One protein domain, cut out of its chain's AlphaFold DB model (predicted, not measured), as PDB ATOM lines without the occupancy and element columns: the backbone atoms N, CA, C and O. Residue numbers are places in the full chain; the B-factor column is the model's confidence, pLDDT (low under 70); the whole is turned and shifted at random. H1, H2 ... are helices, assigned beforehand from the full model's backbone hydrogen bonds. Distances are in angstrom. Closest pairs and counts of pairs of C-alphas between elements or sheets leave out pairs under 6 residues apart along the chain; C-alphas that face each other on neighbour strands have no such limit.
ATOM      1  N   GLY A 334     123.351 207.571  88.510       64.06
ATOM      2  CA  GLY A 334     121.968 207.941  88.848       64.06
ATOM      3  C   GLY A 334     121.607 207.905  90.343       64.06
ATOM      4  O   GLY A 334     120.587 208.466  90.736       64.06
ATOM      5  N   PHE A 335     122.433 207.278  91.193       68.50
ATOM      6  CA  PHE A 335     122.132 207.048  92.613       68.50
ATOM      7  C   PHE A 335     123.236 207.482  93.592       68.50
ATOM      8  O   PHE A 335     123.227 207.051  94.750       68.50
ATOM      9  N   ILE A 336     124.155 208.362  93.168       72.19
ATOM     10  CA  ILE A 336     125.290 208.850  93.981       72.19
ATOM     11  C   ILE A 336     124.896 209.246  95.426       72.19
ATOM     12  O   ILE A 336     125.523 208.724  96.350       72.19
ATOM     13  N   PRO A 337     123.838 210.044  95.697       80.31
ATOM     14  CA  PRO A 337     123.477 210.415  97.074       80.31
ATOM     15  C   PRO A 337     123.138 209.217  97.979       80.31
ATOM     16  O   PRO A 337     123.493 209.197  99.158       80.31
ATOM     17  N   SER A 338     122.488 208.181  97.432       77.12
ATOM     18  CA  SER A 338     122.154 206.961  98.180       77.12
ATOM     19  C   SER A 338     123.369 206.054  98.396       77.12
ATOM     20  O   SER A 338     123.404 205.306  99.383       77.12
ATOM     21  N   ARG A 339     124.362 206.098  97.496       82.56
ATOM     22  CA  ARG A 339     125.614 205.348  97.650       82.56
ATOM     23  C   ARG A 339     126.535 206.007  98.683       82.56
ATOM     24  O   ARG A 339     126.876 205.333  99.651       82.56
ATOM     25  N   ILE A 340     126.732 207.330  98.628       86.06
ATOM     26  CA  ILE A 340     127.458 208.102  99.660       86.06
ATOM     27  C   ILE A 340     126.869 207.851 101.058       86.06
ATOM     28  O   ILE A 340     127.600 207.593 102.017       86.06
ATOM     29  N   LEU A 341     125.535 207.860 101.191       87.00
ATOM     30  CA  LEU A 341     124.874 207.551 102.462       87.00
ATOM     31  C   LEU A 341     125.137 206.108 102.926       87.00
ATOM     32  O   LEU A 341     125.264 205.870 104.126       87.00
ATOM     33  N   SER A 342     125.237 205.147 102.004       86.88
ATOM     34  CA  SER A 342     125.626 203.767 102.321       86.88
ATOM     35  C   SER A 342     127.074 203.711 102.826       86.88
ATOM     36  O   SER A 342     127.322 203.125 103.881       86.88
ATOM     37  N   THR A 343     128.000 204.392 102.145       90.44
ATOM     38  CA  THR A 343     129.424 204.494 102.505       90.44
ATOM     39  C   THR A 343     129.629 205.130 103.880       90.44
ATOM     40  O   THR A 343     130.374 204.596 104.702       90.44
ATOM     41  N   PHE A 344     128.898 206.202 104.202       92.06
ATOM     42  CA  PHE A 344     128.927 206.818 105.534       92.06
ATOM     43  C   PHE A 344     128.470 205.853 106.644       92.06
ATOM     44  O   PHE A 344     129.100 205.779 107.702       92.06
ATOM     45  N   ARG A 345     127.403 205.072 106.408       92.81
ATOM     46  CA  ARG A 345     126.918 204.081 107.387       92.81
ATOM     47  C   ARG A 345     127.950 202.990 107.648       92.81
ATOM     48  O   ARG A 345     128.254 202.723 108.810       92.81
ATOM     49  N   ILE A 346     128.511 202.380 106.600       93.62
ATOM     50  CA  ILE A 346     129.503 201.310 106.778       93.62
ATOM     51  C   ILE A 346     130.825 201.834 107.346       93.62
ATOM     52  O   ILE A 346     131.447 201.143 108.147       93.62
ATOM     53  N   TYR A 347     131.201 203.084 107.054       95.00
ATOM     54  CA  TYR A 347     132.310 203.760 107.728       95.00
ATOM     55  C   TYR A 347     132.076 203.886 109.244       95.00
ATOM     56  O   TYR A 347     132.967 203.552 110.026       95.00
ATOM     57  N   LYS A 348     130.871 204.281 109.690       93.69
ATOM     58  CA  LYS A 348     130.524 204.297 111.126       93.69
ATOM     59  C   LYS A 348     130.590 202.905 111.764       93.69
ATOM     60  O   LYS A 348     131.148 202.771 112.849       93.69
ATOM     61  N   ILE A 349     130.076 201.871 111.096       92.81
ATOM     62  CA  ILE A 349     130.149 200.480 111.586       92.81
ATOM     63  C   ILE A 349     131.616 200.019 111.689       92.81
ATOM     64  O   ILE A 349     132.021 199.444 112.698       92.81
ATOM     65  N   TRP A 350     132.448 200.329 110.690       94.88
ATOM     66  CA  TRP A 350     133.886 200.038 110.695       94.88
ATOM     67  C   TRP A 350     134.641 200.769 111.816       94.88
ATOM     68  O   TRP A 350     135.497 200.174 112.476       94.88
ATOM     69  N   TYR A 351     134.296 202.031 112.082       94.19
ATOM     70  CA  TYR A 351     134.832 202.788 113.212       94.19
ATOM     71  C   TYR A 351     134.516 202.088 114.544       94.19
ATOM     72  O   TYR A 351     135.429 201.813 115.326       94.19
ATOM     73  N   TYR A 352     133.255 201.695 114.761       91.94
ATOM     74  CA  TYR A 352     132.850 200.953 115.956       91.94
ATOM     75  C   TYR A 352     133.504 199.566 116.058       91.94
ATOM     76  O   TYR A 352     133.869 199.158 117.162       91.94
ATOM     77  N   LYS A 353     133.759 198.867 114.940       91.31
ATOM     78  CA  LYS A 353     134.569 197.632 114.930       91.31
ATOM     79  C   LYS A 353     135.977 197.884 115.467       91.31
ATOM     80  O   LYS A 353     136.449 197.158 116.344       91.31
ATOM     81  N   LYS A 354     136.655 198.914 114.953       91.75
ATOM     82  CA  LYS A 354     138.019 199.269 115.372       91.75
ATOM     83  C   LYS A 354     138.069 199.627 116.860       91.75
ATOM     84  O   LYS A 354     138.955 199.151 117.569       91.75
ATOM     85  N   GLU A 355     137.095 200.400 117.331       90.62
ATOM     86  CA  GLU A 355     136.986 200.801 118.736       90.62
ATOM     87  C   GLU A 355     136.670 199.608 119.658       90.62
ATOM     88  O   GLU A 355     137.310 199.446 120.695       90.62
ATOM     89  N   THR A 356     135.788 198.695 119.232       88.25
ATOM     90  CA  THR A 356     135.494 197.431 119.934       88.25
ATOM     91  C   THR A 356     136.761 196.597 120.142       88.25
ATOM     92  O   THR A 356     137.012 196.106 121.243       88.25
ATOM     93  N   ILE A 357     137.586 196.443 119.100       88.75
ATOM     94  CA  ILE A 357     138.849 195.691 119.175       88.75
ATOM     95  C   ILE A 357     139.848 196.392 120.109       88.75
ATOM     96  O   ILE A 357     140.496 195.729 120.922       88.75
ATOM     97  N   LYS A 358     139.953 197.726 120.029       90.75
ATOM     98  CA  LYS A 358     140.835 198.534 120.883       90.75
ATOM     99  C   LYS A 358     140.463 198.399 122.363       90.75
ATOM    100  O   LYS A 358     141.305 197.985 123.158       90.75
ATOM    101  N   ARG A 359     139.199 198.650 122.720       88.75
ATOM    102  CA  ARG A 359     138.730 198.601 124.115       88.75
ATOM    103  C   ARG A 359     138.777 197.198 124.716       88.75
ATOM    104  O   ARG A 359     139.110 197.062 125.885       88.75
ATOM    105  N   ARG A 360     138.541 196.137 123.929       87.56
ATOM    106  CA  ARG A 360     138.765 194.748 124.388       87.56
ATOM    107  C   ARG A 360     140.213 194.488 124.768       87.56
ATOM    108  O   ARG A 360     140.460 193.902 125.816       87.56
ATOM    109  N   LYS A 361     141.154 194.944 123.936       87.81
ATOM    110  CA  LYS A 361     142.590 194.808 124.203       87.81
ATOM    111  C   LYS A 361     143.003 195.580 125.461       87.81
ATOM    112  O   LYS A 361     143.804 195.074 126.237       87.81
ATOM    113  N   GLU A 362     142.440 196.769 125.669       90.38
ATOM    114  CA  GLU A 362     142.663 197.596 126.867       90.38
ATOM    115  C   GLU A 362     142.045 196.965 128.133       90.38
ATOM    116  O   GLU A 362     142.669 196.986 129.190       90.38
ATOM    117  N   ALA A 363     140.877 196.327 128.019       86.06
ATOM    118  CA  ALA A 363     140.194 195.621 129.109       86.06
ATOM    119  C   ALA A 363     140.710 194.187 129.372       86.06
ATOM    120  O   ALA A 363     140.165 193.491 130.227       86.06
ATOM    121  N   GLY A 364     141.715 193.709 128.626       83.56
ATOM    122  CA  GLY A 364     142.236 192.338 128.741       83.56
ATOM    123  C   GLY A 364     141.246 191.238 128.327       83.56
ATOM    124  O   GLY A 364     141.439 190.074 128.675       83.56
ATOM    125  N   LEU A 365     140.182 191.589 127.600       84.88
ATOM    126  CA  LEU A 365     139.147 190.653 127.163       84.88
ATOM    127  C   LEU A 365     139.628 189.805 125.976       84.88
ATOM    128  O   LEU A 365     140.356 190.312 125.114       84.88
ATOM    129  N   PRO A 366     139.179 188.539 125.865       81.56
ATOM    130  CA  PRO A 366     139.454 187.732 124.687       81.56
ATOM    131  C   PRO A 366     138.878 188.390 123.428       81.56
ATOM    132  O   PRO A 366     137.844 189.073 123.438       81.56
ATOM    133  N   GLN A 367     139.571 188.170 122.315       78.81
ATOM    134  CA  GLN A 367     139.109 188.614 121.009       78.81
ATOM    135  C   GLN A 367     137.824 187.862 120.621       78.81
ATOM    136  O   GLN A 367     137.601 186.733 121.058       78.81
ATOM    137  N   LEU A 368     136.956 188.505 119.834       80.19
ATOM    138  CA  LEU A 368     135.741 187.869 119.324       80.19
ATOM    139  C   LEU A 368     136.081 186.613 118.510       80.19
ATOM    140  O   LEU A 368     137.074 186.605 117.781       80.19
ATOM    141  N   PHE A 369     135.227 185.591 118.603       76.00
ATOM    142  CA  PHE A 369     135.330 184.384 117.778       76.00
ATOM    143  C   PHE A 369     135.170 184.702 116.282       76.00
ATOM    144  O   PHE A 369     135.906 184.169 115.451       76.00
ATOM    145  N   ASP A 370     134.262 185.625 115.952       81.06
ATOM    146  CA  ASP A 370     134.185 186.286 114.651       81.06
ATOM    147  C   ASP A 370     134.458 187.788 114.835       81.06
ATOM    148  O   ASP A 370     133.750 188.480 115.560       81.06
ATOM    149  N   LEU A 371     135.512 188.303 114.195       81.94
ATOM    150  CA  LEU A 371     135.920 189.709 114.300       81.94
ATOM    151  C   LEU A 371     134.893 190.684 113.722       81.94
ATOM    152  O   LEU A 371     134.955 191.876 114.031       81.94
ATOM    153  N   ASP A 372     134.034 190.203 112.830       86.12
ATOM    154  CA  ASP A 372     133.044 190.999 112.117       86.12
ATOM    155  C   ASP A 372     131.643 190.900 112.733       86.12
ATOM    156  O   ASP A 372     130.805 191.754 112.444       86.12
ATOM    157  N   ASP A 373     131.425 189.950 113.648       84.31
ATOM    158  CA  ASP A 373     130.208 189.853 114.453       84.31
ATOM    159  C   ASP A 373     130.334 190.709 115.722       84.31
ATOM    160  O   ASP A 373     130.895 190.309 116.748       84.31
ATOM    161  N   LEU A 374     129.869 191.953 115.628       84.81
ATOM    162  CA  LEU A 374     129.879 192.884 116.752       84.81
ATOM    163  C   LEU A 374     128.716 192.555 117.695       84.81
ATOM    164  O   LEU A 374     127.572 192.586 117.247       84.81
ATOM    165  N   PRO A 375     128.957 192.296 118.993       75.56
ATOM    166  CA  PRO A 375     127.899 191.831 119.877       75.56
ATOM    167  C   PRO A 375     126.895 192.937 120.177       75.56
ATOM    168  O   PRO A 375     127.240 194.016 120.668       75.56
ATOM    169  N   ASP A 376     125.641 192.608 119.911       74.06
ATOM    170  CA  ASP A 376     124.471 193.449 120.095       74.06
ATOM    171  C   ASP A 376     123.634 192.888 121.261       74.06
ATOM    172  O   ASP A 376     123.272 191.705 121.218       74.06
ATOM    173  N   PRO A 377     123.286 193.707 122.278       69.44
ATOM    174  CA  PRO A 377     122.408 193.306 123.381       69.44
ATOM    175  C   PRO A 377     121.062 192.685 122.961       69.44
ATOM    176  O   PRO A 377     120.408 192.039 123.779       69.44
ATOM    177  N   HIS A 378     120.605 192.902 121.719       64.94
ATOM    178  CA  HIS A 378     119.384 192.292 121.189       64.94
ATOM    179  C   HIS A 378     119.541 190.805 120.833       64.94
ATOM    180  O   HIS A 378     118.583 190.044 120.982       64.94
ATOM    181  N   TYR A 379     120.727 190.396 120.369       65.00
ATOM    182  CA  TYR A 379     120.991 189.041 119.871       65.00
ATOM    183  C   TYR A 379     121.812 188.198 120.854       65.00
ATOM    184  O   TYR A 379     121.548 187.004 120.976       65.00
ATOM    185  N   ASP A 380     122.739 188.808 121.603       68.31
ATOM    186  CA  ASP A 380     123.473 188.141 122.683       68.31
ATOM    187  C   ASP A 380     123.460 188.986 123.975       68.31
ATOM    188  O   ASP A 380     124.334 189.834 124.181       68.31
ATOM    189  N   PRO A 381     122.481 188.759 124.876       65.31
ATOM    190  CA  PRO A 381     122.395 189.456 126.159       65.31
ATOM    191  C   PRO A 381     123.437 188.982 127.188       65.31
ATOM    192  O   PRO A 381     123.507 189.549 128.277       65.31
ATOM    193  N   ASN A 382     124.216 187.937 126.881       63.00
ATOM    194  CA  ASN A 382     125.265 187.409 127.753       63.00
ATOM    195  C   ASN A 382     126.661 187.933 127.366       63.00
ATOM    196  O   ASN A 382     127.637 187.640 128.065       63.00
ATOM    197  N   PHE A 383     126.788 188.692 126.271       67.62
ATOM    198  CA  PHE A 383     128.086 189.149 125.790       67.62
ATOM    199  C   PHE A 383     128.651 190.317 126.620       67.62
ATOM    200  O   PHE A 383     127.957 191.263 126.979       67.62
ATOM    201  N   VAL A 384     129.966 190.314 126.869       70.94
ATOM    202  CA  VAL A 384     130.671 191.454 127.484       70.94
ATOM    203  C   VAL A 384     130.758 192.646 126.517       70.94
ATOM    204  O   VAL A 384     131.618 192.701 125.628       70.94
ATOM    205  N   HIS A 385     129.859 193.609 126.698       70.94
ATOM    206  CA  HIS A 385     129.809 194.865 125.952       70.94
ATOM    207  C   HIS A 385     130.951 195.818 126.363       70.94
ATOM    208  O   HIS A 385     131.196 196.038 127.546       70.94
ATOM    209  N   VAL A 386     131.664 196.380 125.376       81.56
ATOM    210  CA  VAL A 386     132.790 197.332 125.573       81.56
ATOM    211  C   VAL A 386     132.520 198.731 125.002       81.56
ATOM    212  O   VAL A 386     133.305 199.659 125.211       81.56
ATOM    213  N   LEU A 387     131.433 198.878 124.248       81.75
ATOM    214  CA  LEU A 387     130.899 200.164 123.809       81.75
ATOM    215  C   LEU A 387     129.885 200.644 124.853       81.75
ATOM    216  O   LEU A 387     129.332 199.843 125.606       81.75
ATOM    217  N   THR A 388     129.646 201.950 124.918       84.75
ATOM    218  CA  THR A 388     128.586 202.501 125.771       84.75
ATOM    219  C   THR A 388     127.206 202.165 125.201       84.75
ATOM    220  O   THR A 388     127.065 201.885 124.008       84.75
ATOM    221  N   ASP A 389     126.159 202.245 126.026       83.81
ATOM    222  CA  ASP A 389     124.774 202.014 125.585       83.81
ATOM    223  C   ASP A 389     124.368 202.906 124.397       83.81
ATOM    224  O   ASP A 389     123.557 202.508 123.561       83.81
ATOM    225  N   GLU A 390     124.912 204.121 124.309       85.19
ATOM    226  CA  GLU A 390     124.653 205.063 123.215       85.19
ATOM    227  C   GLU A 390     125.401 204.679 121.934       85.19
ATOM    228  O   GLU A 390     124.813 204.680 120.851       85.19
ATOM    229  N   GLU A 391     126.672 204.281 122.053       87.94
ATOM    230  CA  GLU A 391     127.460 203.763 120.933       87.94
ATOM    231  C   GLU A 391     126.856 202.467 120.375       87.94
ATOM    232  O   GLU A 391     126.779 202.313 119.158       87.94
ATOM    233  N   HIS A 392     126.360 201.572 121.239       85.94
ATOM    234  CA  HIS A 392     125.636 200.363 120.836       85.94
ATOM    235  C   HIS A 392     124.319 200.682 120.120       85.94
ATOM    236  O   HIS A 392     124.047 200.107 119.066       85.94
ATOM    237  N   LYS A 393     123.519 201.626 120.636       85.38
ATOM    238  CA  LYS A 393     122.272 202.063 119.981       85.38
ATOM    239  C   LYS A 393     122.529 202.638 118.591       85.38
ATOM    240  O   LYS A 393     121.774 202.326 117.670       85.38
ATOM    241  N   ASP A 394     123.569 203.457 118.414       88.75
ATOM    242  CA  ASP A 394     123.901 203.957 117.078       88.75
ATOM    243  C   ASP A 394     124.503 202.867 116.186       88.75
ATOM    244  O   ASP A 394     124.095 202.772 115.033       88.75
ATOM    245  N   LEU A 395     125.384 201.997 116.693       89.75
ATOM    246  CA  LEU A 395     125.911 200.852 115.941       89.75
ATOM    247  C   LEU A 395     124.776 199.983 115.375       89.75
ATOM    248  O   LEU A 395     124.709 199.804 114.157       89.75
ATOM    249  N   HIS A 396     123.842 199.546 116.227       87.31
ATOM    250  CA  HIS A 396     122.651 198.796 115.823       87.31
ATOM    251  C   HIS A 396     121.832 199.575 114.780       87.31
ATOM    252  O   HIS A 396     121.484 199.052 113.719       87.31
ATOM    253  N   ARG A 397     121.580 200.870 115.019       87.94
ATOM    254  CA  ARG A 397     120.860 201.745 114.078       87.94
ATOM    255  C   ARG A 397     121.560 201.843 112.720       87.94
ATOM    256  O   ARG A 397     120.873 201.838 111.696       87.94
ATOM    257  N   GLN A 398     122.889 201.941 112.683       90.94
ATOM    258  CA  GLN A 398     123.644 201.972 111.431       90.94
ATOM    259  C   GLN A 398     123.649 200.604 110.749       90.94
ATOM    260  O   GLN A 398     123.439 200.575 109.541       90.94
ATOM    261  N   GLN A 399     123.806 199.496 111.480       90.12
ATOM    262  CA  GLN A 399     123.732 198.132 110.941       90.12
ATOM    263  C   GLN A 399     122.361 197.847 110.314       90.12
ATOM    264  O   GLN A 399     122.299 197.477 109.144       90.12
ATOM    265  N   VAL A 400     121.262 198.108 111.033       85.75
ATOM    266  CA  VAL A 400     119.886 197.928 110.531       85.75
ATOM    267  C   VAL A 400     119.623 198.805 109.308       85.75
ATOM    268  O   VAL A 400     119.112 198.323 108.295       85.75
ATOM    269  N   LYS A 401     119.997 200.092 109.352       86.44
ATOM    270  CA  LYS A 401     119.817 200.974 108.190       86.44
ATOM    271  C   LYS A 401     120.707 200.552 107.023       86.44
ATOM    272  O   LYS A 401     120.235 200.568 105.893       86.44
ATOM    273  N   PHE A 402     121.958 200.158 107.252       88.56
ATOM    274  CA  PHE A 402     122.860 199.717 106.188       88.56
ATOM    275  C   PHE A 402     122.376 198.417 105.539       88.56
ATOM    276  O   PHE A 402     122.287 198.391 104.320       88.56
ATOM    277  N   ALA A 403     121.939 197.415 106.310       85.19
ATOM    278  CA  ALA A 403     121.326 196.187 105.786       85.19
ATOM    279  C   ALA A 403     120.042 196.453 104.969       85.19
ATOM    280  O   ALA A 403     119.774 195.778 103.978       85.19
ATOM    281  N   TYR A 404     119.259 197.475 105.334       81.62
ATOM    282  CA  TYR A 404     118.094 197.905 104.552       81.62
ATOM    283  C   TYR A 404     118.476 198.507 103.183       81.62
ATOM    284  O   TYR A 404     117.823 198.233 102.172       81.62
ATOM    285  N   HIS A 405     119.548 199.309 103.127       78.75
ATOM    286  CA  HIS A 405     120.099 199.829 101.864       78.75
ATOM    287  C   HIS A 405     120.776 198.714 101.047       78.75
ATOM    288  O   HIS A 405     120.528 198.587  99.848       78.75
ATOM    289  N   GLN A 406     121.583 197.881 101.701       83.94
ATOM    290  CA  GLN A 406     122.461 196.857 101.134       83.94
ATOM    291  C   GLN A 406     122.035 195.464 101.622       83.94
ATOM    292  O   GLN A 406     122.543 194.966 102.623       83.94
ATOM    293  N   THR A 407     121.105 194.814 100.917       81.00
ATOM    294  CA  THR A 407     120.443 193.584 101.409       81.00
ATOM    295  C   THR A 407     121.350 192.346 101.477       81.00
ATOM    296  O   THR A 407     120.989 191.351 102.097       81.00
ATOM    297  N   TRP A 408     122.545 192.416 100.884       82.50
ATOM    298  CA  TRP A 408     123.621 191.428 101.030       82.50
ATOM    299  C   TRP A 408     124.419 191.573 102.334       82.50
ATOM    300  O   TRP A 408     125.138 190.645 102.705       82.50
ATOM    301  N   TYR A 409     124.346 192.719 103.018       86.62
ATOM    302  CA  TYR A 409     125.073 192.919 104.264       86.62
ATOM    303  C   TYR A 409     124.365 192.210 105.419       86.62
ATOM    304  O   TYR A 409     123.176 192.417 105.670       86.62
ATOM    305  N   ARG A 410     125.132 191.406 106.157       83.56
ATOM    306  CA  ARG A 410     124.681 190.687 107.346       83.56
ATOM    307  C   ARG A 410     125.535 191.109 108.538       83.56
ATOM    308  O   ARG A 410     126.747 190.921 108.513       83.56
ATOM    309  N   ALA A 411     124.899 191.700 109.547       83.81
ATOM    310  CA  ALA A 411     125.577 192.254 110.721       83.81
ATOM    311  C   ALA A 411     126.090 191.185 111.700       83.81
ATOM    312  O   ALA A 411     127.130 191.395 112.316       83.81
ATOM    313  N   HIS A 412     125.374 190.061 111.804       83.19
ATOM    314  CA  HIS A 412     125.652 188.982 112.750       83.19
ATOM    315  C   HIS A 412     125.847 187.648 112.043       83.19
ATOM    316  O   HIS A 412     125.217 187.375 111.011       83.19
ATOM    317  N   GLY A 413     126.713 186.825 112.622       75.62
ATOM    318  CA  GLY A 413     126.844 185.423 112.289       75.62
ATOM    319  C   GLY A 413     125.645 184.623 112.791       75.62
ATOM    320  O   GLY A 413     124.851 185.055 113.622       75.62
ATOM    321  N   THR A 414     125.509 183.436 112.229       75.69
ATOM    322  CA  THR A 414     124.399 182.499 112.417       75.69
ATOM    323  C   THR A 414     124.913 181.088 112.157       75.69
ATOM    324  O   THR A 414     126.071 180.918 111.772       75.69
ATOM    325  N   GLU A 415     124.100 180.053 112.383       68.75
ATOM    326  CA  GLU A 415     124.581 178.665 112.295       68.75
ATOM    327  C   GLU A 415     125.175 178.310 110.932       68.75
ATOM    328  O   GLU A 415     126.124 177.528 110.864       68.75
ATOM    329  N   THR A 416     124.640 178.883 109.850       75.38
ATOM    330  CA  THR A 416     125.048 178.507 108.494       75.38
ATOM    331  C   THR A 416     125.932 179.549 107.800       75.38
ATOM    332  O   THR A 416     126.612 179.223 106.827       75.38
ATOM    333  N   HIS A 417     125.979 180.787 108.311       77.12
ATOM    334  CA  HIS A 417     126.728 181.903 107.724       77.12
ATOM    335  C   HIS A 417     127.433 182.756 108.786       77.12
ATOM    336  O   HIS A 417     126.850 183.093 109.812       77.12
ATOM    337  N   ARG A 418     128.671 183.179 108.502       83.50
ATOM    338  CA  ARG A 418     129.402 184.176 109.309       83.50
ATOM    339  C   ARG A 418     128.888 185.598 109.068       83.50
ATOM    340  O   ARG A 418     128.209 185.845 108.067       83.50
ATOM    341  N   ALA A 419     129.248 186.527 109.955       86.81
ATOM    342  CA  ALA A 419     128.984 187.947 109.737       86.81
ATOM    343  C   ALA A 419     129.679 188.426 108.450       86.81
ATOM    344  O   ALA A 419     130.745 187.929 108.072       86.81
ATOM    345  N   PHE A 420     129.078 189.385 107.739       88.69
ATOM    346  CA  PHE A 420     129.686 189.889 106.511       88.69
ATOM    347  C   PHE A 420     130.914 190.750 106.856       88.69
ATOM    348  O   PHE A 420     130.761 191.711 107.614       88.69
ATOM    349  N   PRO A 421     132.106 190.504 106.267       91.44
ATOM    350  CA  PRO A 421     133.305 191.258 106.612       91.44
ATOM    351  C   PRO A 421     133.138 192.769 106.391       91.44
ATOM    352  O   PRO A 421     133.105 193.257 105.261       91.44
ATOM    353  N   ILE A 422     133.080 193.532 107.480       91.88
ATOM    354  CA  ILE A 422     132.826 194.977 107.537       91.88
ATOM    355  C   ILE A 422     133.877 195.742 106.723       91.88
ATOM    356  O   ILE A 422     133.550 196.694 106.018       91.88
ATOM    357  N   THR A 423     135.135 195.291 106.747       92.31
ATOM    358  CA  THR A 423     136.207 195.864 105.918       92.31
ATOM    359  C   THR A 423     135.951 195.649 104.422       92.31
ATOM    360  O   THR A 423     136.215 196.551 103.633       92.31
ATOM    361  N   MET A 424     135.409 194.494 104.013       90.38
ATOM    362  CA  MET A 424     135.042 194.255 102.610       90.38
ATOM    363  C   MET A 424     133.810 195.062 102.213       90.38
ATOM    364  O   MET A 424     133.786 195.621 101.125       90.38
ATOM    365  N   ALA A 425     132.819 195.193 103.100       90.50
ATOM    366  CA  ALA A 425     131.646 196.025 102.849       90.50
ATOM    367  C   ALA A 425     132.035 197.499 102.637       90.50
ATOM    368  O   ALA A 425     131.534 198.139 101.713       90.50
ATOM    369  N   LEU A 426     132.982 198.012 103.434       92.06
ATOM    370  CA  LEU A 426     133.557 199.345 103.255       92.06
ATOM    371  C   LEU A 426     134.249 199.488 101.889       92.06
ATOM    372  O   LEU A 426     133.989 200.461 101.186       92.06
ATOM    373  N   TRP A 427     135.075 198.515 101.486       91.69
ATOM    374  CA  TRP A 427     135.731 198.525 100.172       91.69
ATOM    375  C   TRP A 427     134.746 198.436  99.004       91.69
ATOM    376  O   TRP A 427     134.912 199.165  98.035       91.69
ATOM    377  N   ILE A 428     133.706 197.601  99.092       88.38
ATOM    378  CA  ILE A 428     132.658 197.489  98.063       88.38
ATOM    379  C   ILE A 428     131.954 198.838  97.878       88.38
ATOM    380  O   ILE A 428     131.818 199.313  96.753       88.38
ATOM    381  N   CYS A 429     131.544 199.486  98.971       88.38
ATOM    382  CA  CYS A 429     130.924 200.809  98.916       88.38
ATOM    383  C   CYS A 429     131.883 201.877  98.358       88.38
ATOM    384  O   CYS A 429     131.503 202.610  97.450       88.38
ATOM    385  N   PHE A 430     133.139 201.905  98.816       89.06
ATOM    386  CA  PHE A 430     134.153 202.841  98.325       89.06
ATOM    387  C   PHE A 430     134.456 202.670  96.827       89.06
ATOM    388  O   PHE A 430     134.525 203.658  96.104       89.06
ATOM    389  N   LEU A 431     134.604 201.434  96.339       86.88
ATOM    390  CA  LEU A 431     134.839 201.153  94.918       86.88
ATOM    391  C   LEU A 431     133.622 201.518  94.056       86.88
ATOM    392  O   LEU A 431     133.789 202.050  92.961       86.88
ATOM    393  N   ASN A 432     132.406 201.288  94.561       83.00
ATOM    394  CA  ASN A 432     131.173 201.688  93.885       83.00
ATOM    395  C   ASN A 432     131.025 203.215  93.790       83.00
ATOM    396  O   ASN A 432     130.574 203.699  92.752       83.00
ATOM    397  N   ASP A 433     131.405 203.958  94.834       83.44
ATOM    398  CA  ASP A 433     131.432 205.427  94.823       83.44
ATOM    399  C   ASP A 433     132.533 205.955  93.897       83.44
ATOM    400  O   ASP A 433     132.275 206.835  93.078       83.44
ATOM    401  N   ALA A 434     133.741 205.385  93.963       84.00
ATOM    402  CA  ALA A 434     134.852 205.750  93.089       84.00
ATOM    403  C   ALA A 434     134.489 205.547  91.610       84.00
ATOM    404  O   ALA A 434     134.697 206.453  90.806       84.00
ATOM    405  N   ASN A 435     133.876 204.413  91.255       81.25
ATOM    406  CA  ASN A 435     133.388 204.160  89.899       81.25
ATOM    407  C   ASN A 435     132.367 205.221  89.444       81.25
ATOM    408  O   ASN A 435     132.488 205.752  88.342       81.25
ATOM    409  N   SER A 436     131.404 205.582  90.300       77.50
ATOM    410  CA  SER A 436     130.443 206.650  89.999       77.50
ATOM    411  C   SER A 436     131.110 208.026  89.836       77.50
ATOM    412  O   SER A 436     130.700 208.796  88.971       77.50
ATOM    413  N   ILE A 437     132.147 208.339  90.623       80.38
ATOM    414  CA  ILE A 437     132.911 209.595  90.528       80.38
ATOM    415  C   ILE A 437     133.724 209.650  89.227       80.38
ATOM    416  O   ILE A 437     133.679 210.663  88.534       80.38
ATOM    417  N   PHE A 438     134.422 208.571  88.858       78.31
ATOM    418  CA  PHE A 438     135.177 208.514  87.600       78.31
ATOM    419  C   PHE A 438     134.265 208.657  86.375       78.31
ATOM    420  O   PHE A 438     134.620 209.364  85.436       78.31
ATOM    421  N   GLN A 439     133.071 208.058  86.403       71.44
ATOM    422  CA  GLN A 439     132.085 208.195  85.326       71.44
ATOM    423  C   GLN A 439     131.459 209.597  85.259       71.44
ATOM    424  O   GLN A 439     131.183 210.079  84.168       71.44
ATOM    425  N   ALA A 440     131.274 210.279  86.394       70.00
ATOM    426  CA  ALA A 440     130.802 211.667  86.428       70.00
ATOM    427  C   ALA A 440     131.881 212.700  86.030       70.00
ATOM    428  O   ALA A 440     131.547 213.840  85.718       70.00
ATOM    429  N   GLY A 441     133.162 212.316  86.075       64.00
ATOM    430  CA  GLY A 441     134.307 213.154  85.702       64.00
ATOM    431  C   GLY A 441     134.858 212.914  84.293       64.00
ATOM    432  O   GLY A 441     135.811 213.591  83.912       64.00
ATOM    433  N   SER A 442     134.301 211.964  83.534       60.12
ATOM    434  CA  SER A 442     134.654 211.761  82.126       60.12
ATOM    435  C   SER A 442     133.844 212.732  81.255       60.12
ATOM    436  O   SER A 442     132.615 212.660  81.311       60.12
ATOM    437  N   PRO A 443     134.490 213.639  80.499       48.31
ATOM    438  CA  PRO A 443     133.808 214.566  79.593       48.31
ATOM    439  C   PRO A 443     133.249 213.873  78.340       48.31
ATOM    440  O   PRO A 443     133.768 212.788  77.986       48.31
TER     441      PRO A 443
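AT A GLANCE: This is residues 334 to 443 of the 443 residues of an uncharacterized protein of Coprinopsis cinerea (strain Okayama-7 / 130 / ATCC MYA-4618 / FGSC 9003) (UniProt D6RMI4). One long helix, H1, makes the spine of an elongated model; H2 packs on its residues 342 to 352, and H3 packs on it too, both running opposite ways to H1. The printed part has 110 residues with three named helices, H1, H2, H3 in chain order, and no named strand: all helix. It is only just compact, close to loose, with a radius of gyration of the C-alphas of 15.4 A, and spans 55 by 30 by 23 A.

IN THESE COORDINATES: Find C-alpha 336 at (125.290, 208.850, 93.981); from there H1, residues 336 to 362, runs 38.9 A. H2, residues 389 to 405, runs 24.3 A. H3, residues 422 to 440, runs 27.0 A to C-alpha 440 at (130.802, 211.667, 86.428).

HOW THE PARTS SIT: Look at Arg 345 and Gln 398: their C-alphas, 5.6 A apart, are the closest of H1 and H2, a helical hairpin at a steep tilt of 37 degrees, only just past shallow. H1 touches H3 at a shallow tilt of 29 degrees; the closest C-alphas, of Thr 343 and Cys 429, are 5.4 A apart. H2 and H3 are apart. In H1, H2 and H3 every O i to N i+4 pair is within hydrogen-bond range.

THE WHOLE: The printed part has no cut. Both links, residues 363 to 388 and 406 to 421, are long. Look for pLDDT under 70 at residues 334 to 335, 377 to 383, 415 and 441 to 443.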